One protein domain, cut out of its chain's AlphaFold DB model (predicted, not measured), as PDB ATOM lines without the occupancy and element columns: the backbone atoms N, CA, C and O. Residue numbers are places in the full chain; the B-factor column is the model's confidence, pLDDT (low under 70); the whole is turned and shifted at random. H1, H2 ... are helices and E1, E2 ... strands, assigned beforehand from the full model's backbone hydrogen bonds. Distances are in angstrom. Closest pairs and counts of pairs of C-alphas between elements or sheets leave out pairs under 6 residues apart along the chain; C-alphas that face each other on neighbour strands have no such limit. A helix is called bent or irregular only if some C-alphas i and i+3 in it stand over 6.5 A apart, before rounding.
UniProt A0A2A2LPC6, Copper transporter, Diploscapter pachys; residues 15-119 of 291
ATOM      1  N   MET A  15      93.274   8.397  33.397       81.81
ATOM      2  CA  MET A  15      91.952   8.289  32.778       81.81
ATOM      3  C   MET A  15      92.018   8.529  31.270       81.81
ATOM      4  O   MET A  15      91.304   7.869  30.516       81.81
ATOM      5  N   ILE A  16      92.866   9.455  30.814       86.69
ATOM      6  CA  ILE A  16      93.049   9.722  29.379       86.69
ATOM      7  C   ILE A  16      93.777   8.557  28.715       86.69
ATOM      8  O   ILE A  16      93.354   8.112  27.646       86.69
ATOM      9  N   LYS A  17      94.815   8.006  29.359       87.56
ATOM     10  CA  LYS A  17      95.525   6.811  28.873       87.56
ATOM     11  C   LYS A  17      94.556   5.641  28.685       87.56
ATOM     12  O   LYS A  17      94.467   5.089  27.588       87.56
ATOM     13  N   GLN A  18      93.745   5.353  29.700       88.62
ATOM     14  CA  GLN A  18      92.733   4.300  29.639       88.62
ATOM     15  C   GLN A  18      91.667   4.569  28.562       88.62
ATOM     16  O   GLN A  18      91.259   3.660  27.836       88.62
ATOM     17  N   MET A  19      91.209   5.816  28.427       87.69
ATOM     18  CA  MET A  19      90.218   6.194  27.416       87.69
ATOM     19  C   MET A  19      90.769   6.030  25.992       87.69
ATOM     20  O   MET A  19      90.089   5.448  25.147       87.69
ATOM     21  N   ASN A  20      92.013   6.446  25.741       90.19
ATOM     22  CA  ASN A  20      92.686   6.277  24.452       90.19
ATOM     23  C   ASN A  20      92.886   4.795  24.093       90.19
ATOM     24  O   ASN A  20      92.645   4.403  22.952       90.19
ATOM     25  N   GLU A  21      93.275   3.946  25.049       91.00
ATOM     26  CA  GLU A  21      93.399   2.498  24.828       91.00
ATOM     27  C   GLU A  21      92.062   1.855  24.443       91.00
ATOM     28  O   GLU A  21      91.989   1.091  23.473       91.00
ATOM     29  N   ASN A  22      90.988   2.215  25.153       90.44
ATOM     30  CA  ASN A  22      89.638   1.740  24.863       90.44
ATOM     31  C   ASN A  22      89.171   2.190  23.475       90.44
ATOM     32  O   ASN A  22      88.671   1.382  22.695       90.44
ATOM     33  N   ILE A  23      89.365   3.464  23.130       90.56
ATOM     34  CA  ILE A  23      88.985   4.000  21.820       90.56
ATOM     35  C   ILE A  23      89.755   3.288  20.706       90.56
ATOM     36  O   ILE A  23      89.144   2.816  19.747       90.56
ATOM     37  N   ARG A  24      91.069   3.099  20.873       91.44
ATOM     38  CA  ARG A  24      91.919   2.388  19.909       91.44
ATOM     39  C   ARG A  24      91.471   0.947  19.681       91.44
ATOM     40  O   ARG A  24      91.645   0.408  18.588       91.44
ATOM     41  N   PHE A  25      90.903   0.297  20.696       92.00
ATOM     42  CA  PHE A  25      90.283  -1.014  20.538       92.00
ATOM     43  C   PHE A  25      89.040  -0.948  19.638       92.00
ATOM     44  O   PHE A  25      88.926  -1.747  18.708       92.00
ATOM     45  N   TYR A  26      88.143   0.017  19.857       89.69
ATOM     46  CA  TYR A  26      86.918   0.164  19.063       89.69
ATOM     47  C   TYR A  26      87.177   0.616  17.619       89.69
ATOM     48  O   TYR A  26      86.511   0.131  16.702       89.69
ATOM     49  N   GLU A  27      88.187   1.456  17.376       90.50
ATOM     50  CA  GLU A  27      88.571   1.910  16.030       90.50
ATOM     51  C   GLU A  27      88.965   0.770  15.074       90.50
ATOM     52  O   GLU A  27      88.893   0.938  13.849       90.50
ATOM     53  N   LYS A  28      89.373  -0.392  15.604       92.00
ATOM     54  CA  LYS A  28      89.711  -1.579  14.801       92.00
ATOM     55  C   LYS A  28      88.495  -2.171  14.096       92.00
ATOM     56  O   LYS A  28      88.627  -2.678  12.987       92.00
ATOM     57  N   TYR A  29      87.331  -2.108  14.736       92.19
ATOM     58  CA  TYR A  29      86.115  -2.783  14.278       92.19
ATOM     59  C   TYR A  29      85.068  -1.800  13.749       92.19
ATOM     60  O   TYR A  29      84.274  -2.147  12.874       92.19
ATOM     61  N   ALA A  30      85.064  -0.568  14.257       89.56
ATOM     62  CA  ALA A  30      84.097   0.447  13.880       89.56
ATOM     63  C   ALA A  30      84.541   1.240  12.639       89.56
ATOM     64  O   ALA A  30      85.701   1.639  12.497       89.56
ATOM     65  N   LYS A  31      83.578   1.524  11.753       91.25
ATOM     66  CA  LYS A  31      83.756   2.490  10.655       91.25
ATOM     67  C   LYS A  31      83.790   3.934  11.171       91.25
ATOM     68  O   LYS A  31      84.544   4.738  10.639       91.25
ATOM     69  N   LYS A  32      82.991   4.235  12.203       92.06
ATOM     70  CA  LYS A  32      82.874   5.542  12.868       92.06
ATOM     71  C   LYS A  32      82.531   5.318  14.342       92.06
ATOM     72  O   LYS A  32      81.705   4.454  14.635       92.06
ATOM     73  N   VAL A  33      83.158   6.063  15.249       89.38
ATOM     74  CA  VAL A  33      82.890   6.008  16.696       89.38
ATOM     75  C   VAL A  33      82.235   7.323  17.109       89.38
ATOM     76  O   VAL A  33      82.822   8.381  16.925       89.38
ATOM     77  N   ILE A  34      81.018   7.275  17.647       89.94
ATOM     78  CA  ILE A  34      80.342   8.477  18.148       89.94
ATOM     79  C   ILE A  34      80.633   8.587  19.638       89.94
ATOM     80  O   ILE A  34      80.250   7.717  20.422       89.94
ATOM     81  N   LEU A  35      81.330   9.653  20.012       87.81
ATOM     82  CA  LEU A  35      81.633   9.982  21.393       87.81
ATOM     83  C   LEU A  35      80.685  11.093  21.833       87.81
ATOM     84  O   LEU A  35      80.757  12.224  21.358       87.81
ATOM     85  N   MET A  36      79.764  10.741  22.723       86.81
ATOM     86  CA  MET A  36      78.858  11.702  23.336       86.81
ATOM     87  C   MET A  36      79.657  12.559  24.323       86.81
ATOM     88  O   MET A  36      80.411  12.006  25.128       86.81
ATOM     89  N   ASP A  37      79.537  13.884  24.224       82.31
ATOM     90  CA  ASP A  37      80.285  14.819  25.073       82.31
ATOM     91  C   ASP A  37      79.905  14.674  26.563       82.31
ATOM     92  O   ASP A  37      78.993  13.931  26.935       82.31
ATOM     93  N   VAL A  38      80.624  15.371  27.442       82.12
ATOM     94  CA  VAL A  38      80.454  15.324  28.895       82.12
ATOM     95  C   VAL A  38      79.005  15.626  29.288       82.12
ATOM     96  O   VAL A  38      78.543  16.766  29.243       82.12
ATOM     97  N   VAL A  39      78.295  14.586  29.731       80.44
ATOM     98  CA  VAL A  39      76.905  14.688  30.188       80.44
ATOM     99  C   VAL A  39      76.851  15.000  31.680       80.44
ATOM    100  O   VAL A  39      77.516  14.360  32.504       80.44
ATOM    101  N   ILE A  40      75.996  15.956  32.042       76.88
ATOM    102  CA  ILE A  40      75.669  16.276  33.431       76.88
ATOM    103  C   ILE A  40      74.979  15.065  34.058       76.88
ATOM    104  O   ILE A  40      73.898  14.661  33.636       76.88
ATOM    105  N   ARG A  41      75.589  14.486  35.095       71.06
ATOM    106  CA  ARG A  41      74.895  13.502  35.929       71.06
ATOM    107  C   ARG A  41      74.166  14.223  37.060       71.06
ATOM    108  O   ARG A  41      74.850  14.815  37.900       71.06
ATOM    109  N   PRO A  42      72.826  14.145  37.129       65.94
ATOM    110  CA  PRO A  42      72.101  14.659  38.278       65.94
ATOM    111  C   PRO A  42      72.529  13.906  39.541       65.94
ATOM    112  O   PRO A  42      72.933  12.738  39.493       65.94
ATOM    113  N   ARG A  43      72.460  14.583  40.691       62.28
ATOM    114  CA  ARG A  43      72.706  13.937  41.987       62.28
ATOM    115  C   ARG A  43      71.684  12.808  42.192       62.28
ATOM    116  O   ARG A  43      70.522  12.942  41.800       62.28
ATOM    117  N   LEU A  44      72.112  11.700  42.813       53.66
ATOM    118  CA  LEU A  44      71.187  10.675  43.317       53.66
ATOM    119  C   LEU A  44      70.070  11.374  44.121       53.66
ATOM    120  O   LEU A  44      70.365  12.343  44.814       53.66
ATOM    121  N   LEU A  45      68.825  10.888  44.007       58.16
ATOM    122  CA  LEU A  45      67.570  11.481  44.527       58.16
ATOM    123  C   LEU A  45      66.926  12.627  43.713       58.16
ATOM    124  O   LEU A  45      65.902  13.159  44.136       58.16
ATOM    125  N   HIS A  46      67.421  12.996  42.525       70.44
ATOM    126  CA  HIS A  46      66.765  14.063  41.748       70.44
ATOM    127  C   HIS A  46      65.290  13.754  41.412       70.44
ATOM    128  O   HIS A  46      64.410  14.571  41.665       70.44
ATOM    129  N   LEU A  47      64.998  12.539  40.933       70.12
ATOM    130  CA  LEU A  47      63.629  12.113  40.606       70.12
ATOM    131  C   LEU A  47      62.700  12.091  41.825       70.12
ATOM    132  O   LEU A  47      61.553  12.507  41.723       70.12
ATOM    133  N   THR A  48      63.179  11.642  42.984       71.31
ATOM    134  CA  THR A  48      62.360  11.609  44.205       71.31
ATOM    135  C   THR A  48      62.032  13.014  44.704       71.31
ATOM    136  O   THR A  48      60.901  13.251  45.109       71.31
ATOM    137  N   MET A  49      62.977  13.961  44.613       72.00
ATOM    138  CA  MET A  49      62.734  15.367  44.969       72.00
ATOM    139  C   MET A  49      61.746  16.037  44.009       72.00
ATOM    140  O   MET A  49      60.868  16.781  44.443       72.00
ATOM    141  N   VAL A  50      61.864  15.743  42.710       74.94
ATOM    142  CA  VAL A  50      60.916  16.202  41.686       74.94
ATOM    143  C   VAL A  50      59.510  15.703  42.001       74.94
ATOM    144  O   VAL A  50      58.583  16.504  42.068       74.94
ATOM    145  N   MET A  51      59.362  14.402  42.261       74.62
ATOM    146  CA  MET A  51      58.068  13.804  42.589       74.62
ATOM    147  C   MET A  51      57.478  14.380  43.877       74.62
ATOM    148  O   MET A  51      56.304  14.728  43.901       74.62
ATOM    149  N   GLU A  52      58.275  14.559  44.933       78.56
ATOM    150  CA  GLU A  52      57.797  15.156  46.185       78.56
ATOM    151  C   GLU A  52      57.258  16.578  45.983       78.56
ATOM    152  O   GLU A  52      56.192  16.919  46.500       78.56
ATOM    153  N   ARG A  53      57.966  17.412  45.212       75.50
ATOM    154  CA  ARG A  53      57.508  18.773  44.905       75.50
ATOM    155  C   ARG A  53      56.252  18.776  44.043       75.50
ATOM    156  O   ARG A  53      55.376  19.596  44.301       75.50
ATOM    157  N   LEU A  54      56.145  17.852  43.087       77.75
ATOM    158  CA  LEU A  54      54.930  17.673  42.291       77.75
ATOM    159  C   LEU A  54      53.730  17.312  43.172       77.75
ATOM    160  O   LEU A  54      52.709  17.980  43.086       77.75
ATOM    161  N   PHE A  55      53.869  16.345  44.086       76.81
ATOM    162  CA  PHE A  55      52.792  15.989  45.022       76.81
ATOM    163  C   PHE A  55      52.396  17.140  45.956       76.81
ATOM    164  O   PHE A  55      51.245  17.227  46.377       76.81
ATOM    165  N   LYS A  56      53.339  18.028  46.287       78.75
ATOM    166  CA  LYS A  56      53.105  19.209  47.132       78.75
ATOM    167  C   LYS A  56      52.670  20.454  46.346       78.75
ATOM    168  O   LYS A  56      52.565  21.517  46.953       78.75
ATOM    169  N   ASN A  57      52.445  20.355  45.030       73.62
ATOM    170  CA  ASN A  57      52.173  21.494  44.140       73.62
ATOM    171  C   ASN A  57      53.197  22.641  44.278       73.62
ATOM    172  O   ASN A  57      52.874  23.816  44.105       73.62
ATOM    173  N   ALA A  58      54.443  22.314  44.622       76.88
ATOM    174  CA  ALA A  58      55.512  23.285  44.801       76.88
ATOM    175  C   ALA A  58      56.183  23.610  43.454       76.88
ATOM    176  O   ALA A  58      56.306  22.730  42.597       76.88
ATOM    177  N   PRO A  59      56.680  24.845  43.252       73.75
ATOM    178  CA  PRO A  59      57.351  25.213  42.013       73.75
ATOM    179  C   PRO A  59      58.621  24.376  41.787       73.75
ATOM    180  O   PRO A  59      59.483  24.234  42.662       73.75
ATOM    181  N   LEU A  60      58.754  23.836  40.572       74.25
ATOM    182  CA  LEU A  60      59.919  23.051  40.143       74.25
ATOM    183  C   LEU A  60      61.027  23.900  39.506       74.25
ATOM    184  O   LEU A  60      62.124  23.396  39.274       74.25
ATOM    185  N   LYS A  61      60.766  25.192  39.270       71.19
ATOM    186  CA  LYS A  61      61.667  26.114  38.560       71.19
ATOM    187  C   LYS A  61      63.072  26.178  39.174       71.19
ATOM    188  O   LYS A  61      64.041  26.318  38.433       71.19
ATOM    189  N   ASP A  62      63.174  25.999  40.487       72.31
ATOM    190  CA  ASP A  62      64.424  26.126  41.245       72.31
ATOM    191  C   ASP A  62      65.302  24.863  41.201       72.31
ATOM    192  O   ASP A  62      66.364  24.827  41.815       72.31
ATOM    193  N   MET A  63      64.856  23.799  40.524       74.38
ATOM    194  CA  MET A  63      65.634  22.562  40.377       74.38
ATOM    195  C   MET A  63      66.501  22.536  39.121       74.38
ATOM    196  O   MET A  63      67.274  21.600  38.929       74.38
ATOM    197  N   HIS A  64      66.384  23.547  38.261       81.25
ATOM    198  CA  HIS A  64      67.277  23.696  37.126       81.25
ATOM    199  C   HIS A  64      68.702  23.982  37.585       81.25
ATOM    200  O   HIS A  64      68.931  24.682  38.572       81.25
ATOM    201  N   TYR A  65      69.669  23.445  36.848       83.81
ATOM    202  CA  TYR A  65      71.070  23.664  37.166       83.81
ATOM    203  C   TYR A  65      71.567  24.934  36.492       83.81
ATOM    204  O   TYR A  65      71.410  25.097  35.281       83.81
ATOM    205  N   ASP A  66      72.205  25.807  37.265       85.56
ATOM    206  CA  ASP A  66      72.869  26.987  36.722       85.56
ATOM    207  C   ASP A  66      73.959  26.575  35.721       85.56
ATOM    208  O   ASP A  66      74.801  25.714  36.010       85.56
ATOM    209  N   LYS A  67      73.923  27.167  34.524       88.06
ATOM    210  CA  LYS A  67      74.821  26.779  33.437       88.06
ATOM    211  C   LYS A  67      76.282  27.062  33.773       88.06
ATOM    212  O   LYS A  67      77.121  26.184  33.582       88.06
ATOM    213  N   GLU A  68      76.589  28.245  34.302       87.81
ATOM    214  CA  GLU A  68      77.966  28.649  34.596       87.81
ATOM    215  C   GLU A  68      78.574  27.764  35.689       87.81
ATOM    216  O   GLU A  68      79.707  27.287  35.573       87.81
ATOM    217  N   GLN A  69      77.801  27.488  36.742       86.38
ATOM    218  CA  GLN A  69      78.229  26.614  37.826       86.38
ATOM    219  C   GLN A  69      78.511  25.192  37.325       86.38
ATOM    220  O   GLN A  69      79.511  24.579  37.718       86.38
ATOM    221  N   MET A  70      77.657  24.669  36.445       84.25
ATOM    222  CA  MET A  70      77.831  23.334  35.882       84.25
ATOM    223  C   MET A  70      79.010  23.258  34.918       84.25
ATOM    224  O   MET A  70      79.824  22.344  35.048       84.25
ATOM    225  N   ASP A  71      79.169  24.229  34.024       86.81
ATOM    226  CA  ASP A  71      80.293  24.283  33.087       86.81
ATOM    227  C   ASP A  71      81.630  24.405  33.835       86.81
ATOM    228  O   ASP A  71      82.612  23.737  33.493       86.81
ATOM    229  N   ARG A  72      81.657  25.173  34.933       86.56
ATOM    230  CA  ARG A  72      82.812  25.254  35.837       86.56
ATOM    231  C   ARG A  72      83.119  23.903  36.478       86.56
ATOM    232  O   ARG A  72      84.284  23.501  36.518       86.56
ATOM    233  N   SER A  73      82.094  23.189  36.943       81.12
ATOM    234  CA  SER A  73      82.237  21.861  37.549       81.12
ATOM    235  C   SER A  73      82.724  20.805  36.546       81.12
ATOM    236  O   SER A  73      83.534  19.958  36.908       81.12
ATOM    237  N   LEU A  74      82.289  20.892  35.284       82.69
ATOM    238  CA  LEU A  74      82.663  19.975  34.201       82.69
ATOM    239  C   LEU A  74      83.964  20.355  33.476       82.69
ATOM    240  O   LEU A  74      84.430  19.622  32.602       82.69
ATOM    241  N   SER A  75      84.571  21.491  33.824       85.12
ATOM    242  CA  SER A  75      85.758  22.027  33.146       85.12
ATOM    243  C   SER A  75      86.928  21.042  33.083       85.12
ATOM    244  O   SER A  75      87.659  21.004  32.094       85.12
ATOM    245  N   THR A  76      87.095  20.206  34.111       82.56
ATOM    246  CA  THR A  76      88.166  19.202  34.169       82.56
ATOM    247  C   THR A  76      87.902  18.057  33.194       82.56
ATOM    248  O   THR A  76      88.797  17.639  32.462       82.56
ATOM    249  N   GLN A  77      86.663  17.574  33.139       84.81
ATOM    250  CA  GLN A  77      86.238  16.517  32.228       84.81
ATOM    251  C   GLN A  77      86.304  16.995  30.777       84.81
ATOM    252  O   GLN A  77      86.837  16.274  29.942       84.81
ATOM    253  N   ASN A  78      85.859  18.223  30.497       85.56
ATOM    254  CA  ASN A  78      85.958  18.824  29.164       85.56
ATOM    255  C   ASN A  78      87.420  18.891  28.693       85.56
ATOM    256  O   ASN A  78      87.724  18.505  27.568       85.56
ATOM    257  N   LYS A  79      88.351  19.292  29.574       86.81
ATOM    258  CA  LYS A  79      89.793  19.283  29.270       86.81
ATOM    259  C   LYS A  79      90.308  17.875  28.965       86.81
ATOM    260  O   LYS A  79      90.991  17.691  27.961       86.81
ATOM    261  N   ARG A  80      89.946  16.877  29.780       85.31
ATOM    262  CA  ARG A  80      90.321  15.472  29.535       85.31
ATOM    263  C   ARG A  80      89.795  14.963  28.196       85.31
ATOM    264  O   ARG A  80      90.528  14.321  27.457       85.31
ATOM    265  N   PHE A  81      88.543  15.275  27.877       85.75
ATOM    266  CA  PHE A  81      87.897  14.833  26.646       85.75
ATOM    267  C   PHE A  81      88.496  15.504  25.405       85.75
ATOM    268  O   PHE A  81      88.690  14.846  24.388       85.75
ATOM    269  N   SER A  82      88.893  16.776  25.517       84.12
ATOM    270  CA  SER A  82      89.570  17.505  24.436       84.12
ATOM    271  C   SER A  82      90.978  16.989  24.108       84.12
ATOM    272  O   SER A  82      91.470  17.228  23.012       84.12
ATOM    273  N   ALA A  83      91.618  16.268  25.034       86.06
ATOM    274  CA  ALA A  83      92.953  15.693  24.859       86.06
ATOM    275  C   ALA A  83      92.941  14.215  24.422       86.06
ATOM    276  O   ALA A  83      93.984  13.560  24.387       86.06
ATOM    277  N   VAL A  84      91.769  13.672  24.086       86.56
ATOM    278  CA  VAL A  84      91.631  12.311  23.560       86.56
ATOM    279  C   VAL A  84      92.188  12.232  22.143       86.56
ATOM    280  O   VAL A  84      91.851  13.041  21.282       86.56
ATOM    281  N   ASN A  85      92.995  11.207  21.879       85.38
ATOM    282  CA  ASN A  85      93.528  10.946  20.550       85.38
ATOM    283  C   ASN A  85      92.637   9.928  19.826       85.38
ATOM    284  O   ASN A  85      92.616   8.750  20.187       85.38
ATOM    285  N   CYS A  86      91.893  10.380  18.813       84.38
ATOM    286  CA  CYS A  86      91.051   9.517  17.992       84.38
ATOM    287  C   CYS A  86      91.037   9.955  16.523       84.38
ATOM    288  O   CYS A  86      90.904  11.137  16.215       84.38
ATOM    289  N   THR A  87      91.118   8.984  15.614       86.44
ATOM    290  CA  THR A  87      91.164   9.193  14.158       86.44
ATOM    291  C   THR A  87      89.818   8.971  13.471       86.44
ATOM    292  O   THR A  87      89.557   9.570  12.431       86.44
ATOM    293  N   LYS A  88      88.942   8.132  14.045       91.00
ATOM    294  CA  LYS A  88      87.612   7.792  13.494       91.00
ATOM    295  C   LYS A  88      86.440   8.283  14.354       91.00
ATOM    296  O   LYS A  88      85.335   7.740  14.239       91.00
ATOM    297  N   CYS A  89      86.670   9.254  15.235       86.81
ATOM    298  CA  CYS A  89      85.647   9.734  16.160       86.81
ATOM    299  C   CYS A  89      84.871  10.934  15.621       86.81
ATOM    300  O   CYS A  89      85.428  11.820  14.979       86.81
ATOM    301  N   GLU A  90      83.587  10.984  15.954       88.81
ATOM    302  CA  GLU A  90      82.754  12.176  15.855       88.81
ATOM    303  C   GLU A  90      82.230  12.518  17.243       88.81
ATOM    304  O   GLU A  90      81.648  11.673  17.929       88.81
ATOM    305  N   PHE A  91      82.469  13.759  17.653       86.06
ATOM    306  CA  PHE A  91      81.999  14.273  18.924       86.06
ATOM    307  C   PHE A  91      80.585  14.812  18.756       86.06
ATOM    308  O   PHE A  91      80.344  15.693  17.931       86.06
ATOM    309  N   TYR A  92      79.656  14.265  19.532       89.81
ATOM    310  CA  TYR A  92      78.271  14.710  19.547       89.81
ATOM    311  C   TYR A  92      78.002  15.484  20.834       89.81
ATOM    312  O   TYR A  92      77.939  14.897  21.920       89.81
ATOM    313  N   ASP A  93      77.867  16.806  20.708       86.50
ATOM    314  CA  ASP A  93      77.532  17.671  21.833       86.50
ATOM    315  C   ASP A  93      76.026  17.623  22.114       86.50
ATOM    316  O   ASP A  93      75.200  18.063  21.316       86.50
ATOM    317  N   VAL A  94      75.674  17.071  23.276       86.69
ATOM    318  CA  VAL A  94      74.287  16.962  23.742       86.69
ATOM    319  C   VAL A  94      73.835  18.170  24.562       86.69
ATOM    320  O   VAL A  94      72.636  18.331  24.787       86.69
ATOM    321  N   LYS A  95      74.758  19.031  25.013       85.88
ATOM    322  CA  LYS A  95      74.449  20.177  25.885       85.88
ATOM    323  C   LYS A  95      73.399  21.123  25.291       85.88
ATOM    324  O   LYS A  95      72.511  21.499  26.054       85.88
ATOM    325  N   PRO A  96      73.398  21.453  23.983       86.88
ATOM    326  CA  PRO A  96      72.391  22.345  23.399       86.88
ATOM    327  C   PRO A  96      70.949  21.843  23.543       86.88
ATOM    328  O   PRO A  96      70.027  22.643  23.666       86.88
ATOM    329  N   TYR A  97      70.747  20.525  23.566       85.38
ATOM    330  CA  TYR A  97      69.422  19.920  23.748       85.38
ATOM    331  C   TYR A  97      68.979  19.887  25.215       85.38
ATOM    332  O   TYR A  97      67.807  19.672  25.503       85.38
ATOM    333  N   LEU A  98      69.920  20.085  26.140       85.12
ATOM    334  CA  LEU A  98      69.682  20.103  27.579       85.12
ATOM    335  C   LEU A  98      69.653  21.526  28.145       85.12
ATOM    336  O   LEU A  98      69.397  21.693  29.333       85.12
ATOM    337  N   THR A  99      69.939  22.553  27.346       86.25
ATOM    338  CA  THR A  99      69.834  23.952  27.771       86.25
ATOM    339  C   THR A  99      68.426  24.489  27.571       86.25
ATOM    340  O   THR A  99      67.743  24.144  26.611       86.25
ATOM    341  N   SER A 100      68.011  25.385  28.460       83.69
ATOM    342  CA  SER A 100      66.796  26.171  28.268       83.69
ATOM    343  C   SER A 100      66.857  27.052  27.020       83.69
ATOM    344  O   SER A 100      67.940  27.451  26.591       83.69
ATOM    345  N   THR A 101      65.686  27.435  26.508       82.06
ATOM    346  CA  THR A 101      65.497  28.446  25.458       82.06
ATOM    347  C   THR A 101      66.224  29.760  25.763       82.06
ATOM    348  O   THR A 101      66.751  30.389  24.850       82.06
ATOM    349  N   ASP A 102      66.312  30.145  27.041       81.62
ATOM    350  CA  ASP A 102      67.000  31.373  27.478       81.62
ATOM    351  C   ASP A 102      68.526  31.196  27.585       81.62
ATOM    352  O   ASP A 102      69.256  32.154  27.823       81.62
ATOM    353  N   GLY A 103      69.026  29.961  27.483       82.50
ATOM    354  CA  GLY A 103      70.449  29.628  27.554       82.50
ATOM    355  C   GLY A 103      71.095  29.726  28.942       82.50
ATOM    356  O   GLY A 103      72.280  29.418  29.057       82.50
ATOM    357  N   ASN A 104      70.348  30.107  29.983       85.56
ATOM    358  CA  ASN A 104      70.886  30.381  31.326       85.56
ATOM    359  C   ASN A 104      71.014  29.145  32.233       85.56
ATOM    360  O   ASN A 104      71.792  29.153  33.184       85.56
ATOM    361  N   TYR A 105      70.257  28.082  31.965       86.50
ATOM    362  CA  TYR A 105      70.211  26.900  32.824       86.50
ATOM    363  C   TYR A 105      70.125  25.602  32.023       86.50
ATOM    364  O   TYR A 105      69.613  25.577  30.899       86.50
ATOM    365  N   TYR A 106      70.613  24.522  32.630       86.75
ATOM    366  CA  TYR A 106      70.414  23.157  32.163       86.75
ATOM    367  C   TYR A 106      69.127  22.570  32.749       86.75
ATOM    368  O   TYR A 106      68.837  22.695  33.946       86.75
ATOM    369  N   LEU A 107      68.361  21.912  31.886       84.62
ATOM    370  CA  LEU A 107      67.094  21.279  32.196       84.62
ATOM    371  C   LEU A 107      67.326  20.036  33.054       84.62
ATOM    372  O   LEU A 107      68.008  19.094  32.657       84.62
ATOM    373  N   ALA A 108      66.747  20.043  34.252       79.12
ATOM    374  CA  ALA A 108      66.790  18.904  35.162       79.12
ATOM    375  C   ALA A 108      65.584  17.962  34.969       79.12
ATOM    376  O   ALA A 108      65.571  16.832  35.463       79.12
ATOM    377  N   TYR A 109      64.572  18.438  34.245       76.25
ATOM    378  CA  TYR A 109      63.373  17.728  33.825       76.25
ATOM    379  C   TYR A 109      62.875  18.325  32.504       76.25
ATOM    380  O   TYR A 109      63.226  19.455  32.168       76.25
ATOM    381  N   ASP A 110      62.040  17.582  31.776       78.94
ATOM    382  CA  ASP A 110      61.362  18.096  30.585       78.94
ATOM    383  C   ASP A 110      60.075  18.843  30.998       78.94
ATOM    384  O   ASP A 110      59.166  18.221  31.568       78.94
ATOM    385  N   PRO A 111      59.968  20.163  30.743       72.62
ATOM    386  CA  PRO A 111      58.778  20.940  31.077       72.62
ATOM    387  C   PRO A 111      57.497  20.432  30.406       72.62
ATOM    388  O   PRO A 111      56.422  20.567  30.988       72.62
ATOM    389  N   GLN A 112      57.588  19.838  29.211       75.25
ATOM    390  CA  GLN A 112      56.422  19.330  28.483       75.25
ATOM    391  C   GLN A 112      55.863  18.075  29.155       75.25
ATOM    392  O   GLN A 112      54.659  17.971  29.388       75.25
ATOM    393  N   VAL A 113      56.754  17.157  29.542       77.00
ATOM    394  CA  VAL A 113      56.385  15.925  30.250       77.00
ATOM    395  C   VAL A 113      55.767  16.259  31.605       77.00
ATOM    396  O   VAL A 113      54.686  15.767  31.923       77.00
ATOM    397  N   ILE A 114      56.390  17.150  32.386       69.75
ATOM    398  CA  ILE A 114      55.836  17.562  33.684       69.75
ATOM    399  C   ILE A 114      54.499  18.302  33.531       69.75
ATOM    400  O   ILE A 114      53.583  18.059  34.315       69.75
ATOM    401  N   GLY A 115      54.353  19.158  32.517       66.94
ATOM    402  CA  GLY A 115      53.089  19.846  32.244       66.94
ATOM    403  C   GLY A 115      51.925  18.876  32.023       66.94
ATOM    404  O   GLY A 115      50.848  19.084  32.575       66.94
ATOM    405  N   SER A 116      52.157  17.781  31.291       67.38
ATOM    406  CA  SER A 116      51.131  16.751  31.070       67.38
ATOM    407  C   SER A 116      50.721  16.013  32.355       67.38
ATOM    408  O   SER A 116      49.531  15.830  32.596       67.38
ATOM    409  N   LEU A 117      51.679  15.696  33.235       62.84
ATOM    410  CA  LEU A 117      51.431  15.025  34.521       62.84
ATOM    411  C   LEU A 117      50.581  15.863  35.492       62.84
ATOM    412  O   LEU A 117      49.815  15.308  36.273       62.84
ATOM    413  N   ILE A 118      50.711  17.192  35.458       62.31
ATOM    414  CA  ILE A 118      49.929  18.098  36.317       62.31
ATOM    415  C   ILE A 118      48.486  18.234  35.802       62.31
ATOM    416  O   ILE A 118      47.548  18.323  36.593       62.31
ATOM    417  N   MET A 119      48.293  18.242  34.480       56.88
ATOM    418  CA  MET A 119      46.979  18.477  33.871       56.88
ATOM    419  C   MET A 119      46.027  17.275  34.005       56.88
ATOM    420  O   MET A 119      44.821  17.483  34.146       56.88
TER     421      MET A 119
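Overview. This is residues 15 to 119 of the 291 residues of the protein "Copper transporter" of Diploscapter pachys (UniProt A0A2A2LPC6). Look for an open, elongated model: a two-strand parallel sheet, E1 and E2, lies towards one end of the length with H1 at that end, and H2 and H5 lie at the other end, running the same way. Between these two ends run long links and the kinked helix H3, with the short H4 nearest the mean of the C-alphas. The printed part has 105 residues, with five named helices and two named strands in the order H1 E1 H2 H3 E2 H4 H5; the class is mostly helix. The whole is loose, with a radius of gyration of the C-alphas of 17.7 A and spans of 52 by 27 by 26 A.

Arrangement. Begin at E1, residues 33 to 36, and its parallel neighbour E2, residues 89 to 92, whose directions differ by 29 degrees. C-alphas 34 and 90 face each other at 5.0 A; N 35 and O 90, at 2.9 A, and N 92 and O 35, at 3.0 A, are within hydrogen-bond range. Between these strands the chain passes through H2, residues 46 to 55, and H3, residues 67 to 82: a strand-helix-strand unit, two parallel strands joined through helices, with a right-handed crossover. H1, residues 15 to 26, is close to but not clearly touching H3, with the closest C-alphas, those of Ile 16 and Arg 80, 6.4 A apart; they run the same way at a steep tilt of 62 degrees. H3 is irregular, with C-alphas 73 and 76 at 7.3 A, and has a kink of 55 degrees near residue 76. H4, residues 95 to 98, touches no helix. At the far end, H5, residues 111 to 119, is close to but not clearly touching H2: their closest C-alphas, Leu 54 and Ile 118, are 7.8 A apart, and the tilt of 33 degrees is shallow, only just short of steep. Residues 65 to 66 pair antiparallel with residues 105 to 106. Every O i to N i+4 pair is within hydrogen-bond range in H1, H2 and H5, against 10 of 12 in H3; H4 is too short for such a pair.

Along the chain. Find C-alpha 15 at (91.952, 8.289, 32.778), where H1 begins; it is 16.7 A long. E1 starts at C-alpha 33, (82.890, 6.008, 16.696), and is 9.6 A long; E2 is 9.5 A. H2 is 14.5 A long, H3 19.6 A, H4 5.1 A and H5 12.4 A, ending at C-alpha 119, (46.979, 18.477, 33.871).

Size, cuts and confidence. The two C-alphas farthest apart, those of Lys 28 and Lys 56, are 53.1 A apart. The printed part has no cut. The links H2 to H3 and H4 to H5 are long, and E2 to H4 is tight. Mean pLDDT of the printed part is 81.4; look for values under 70 at residues 42 to 45 and 114 to 119.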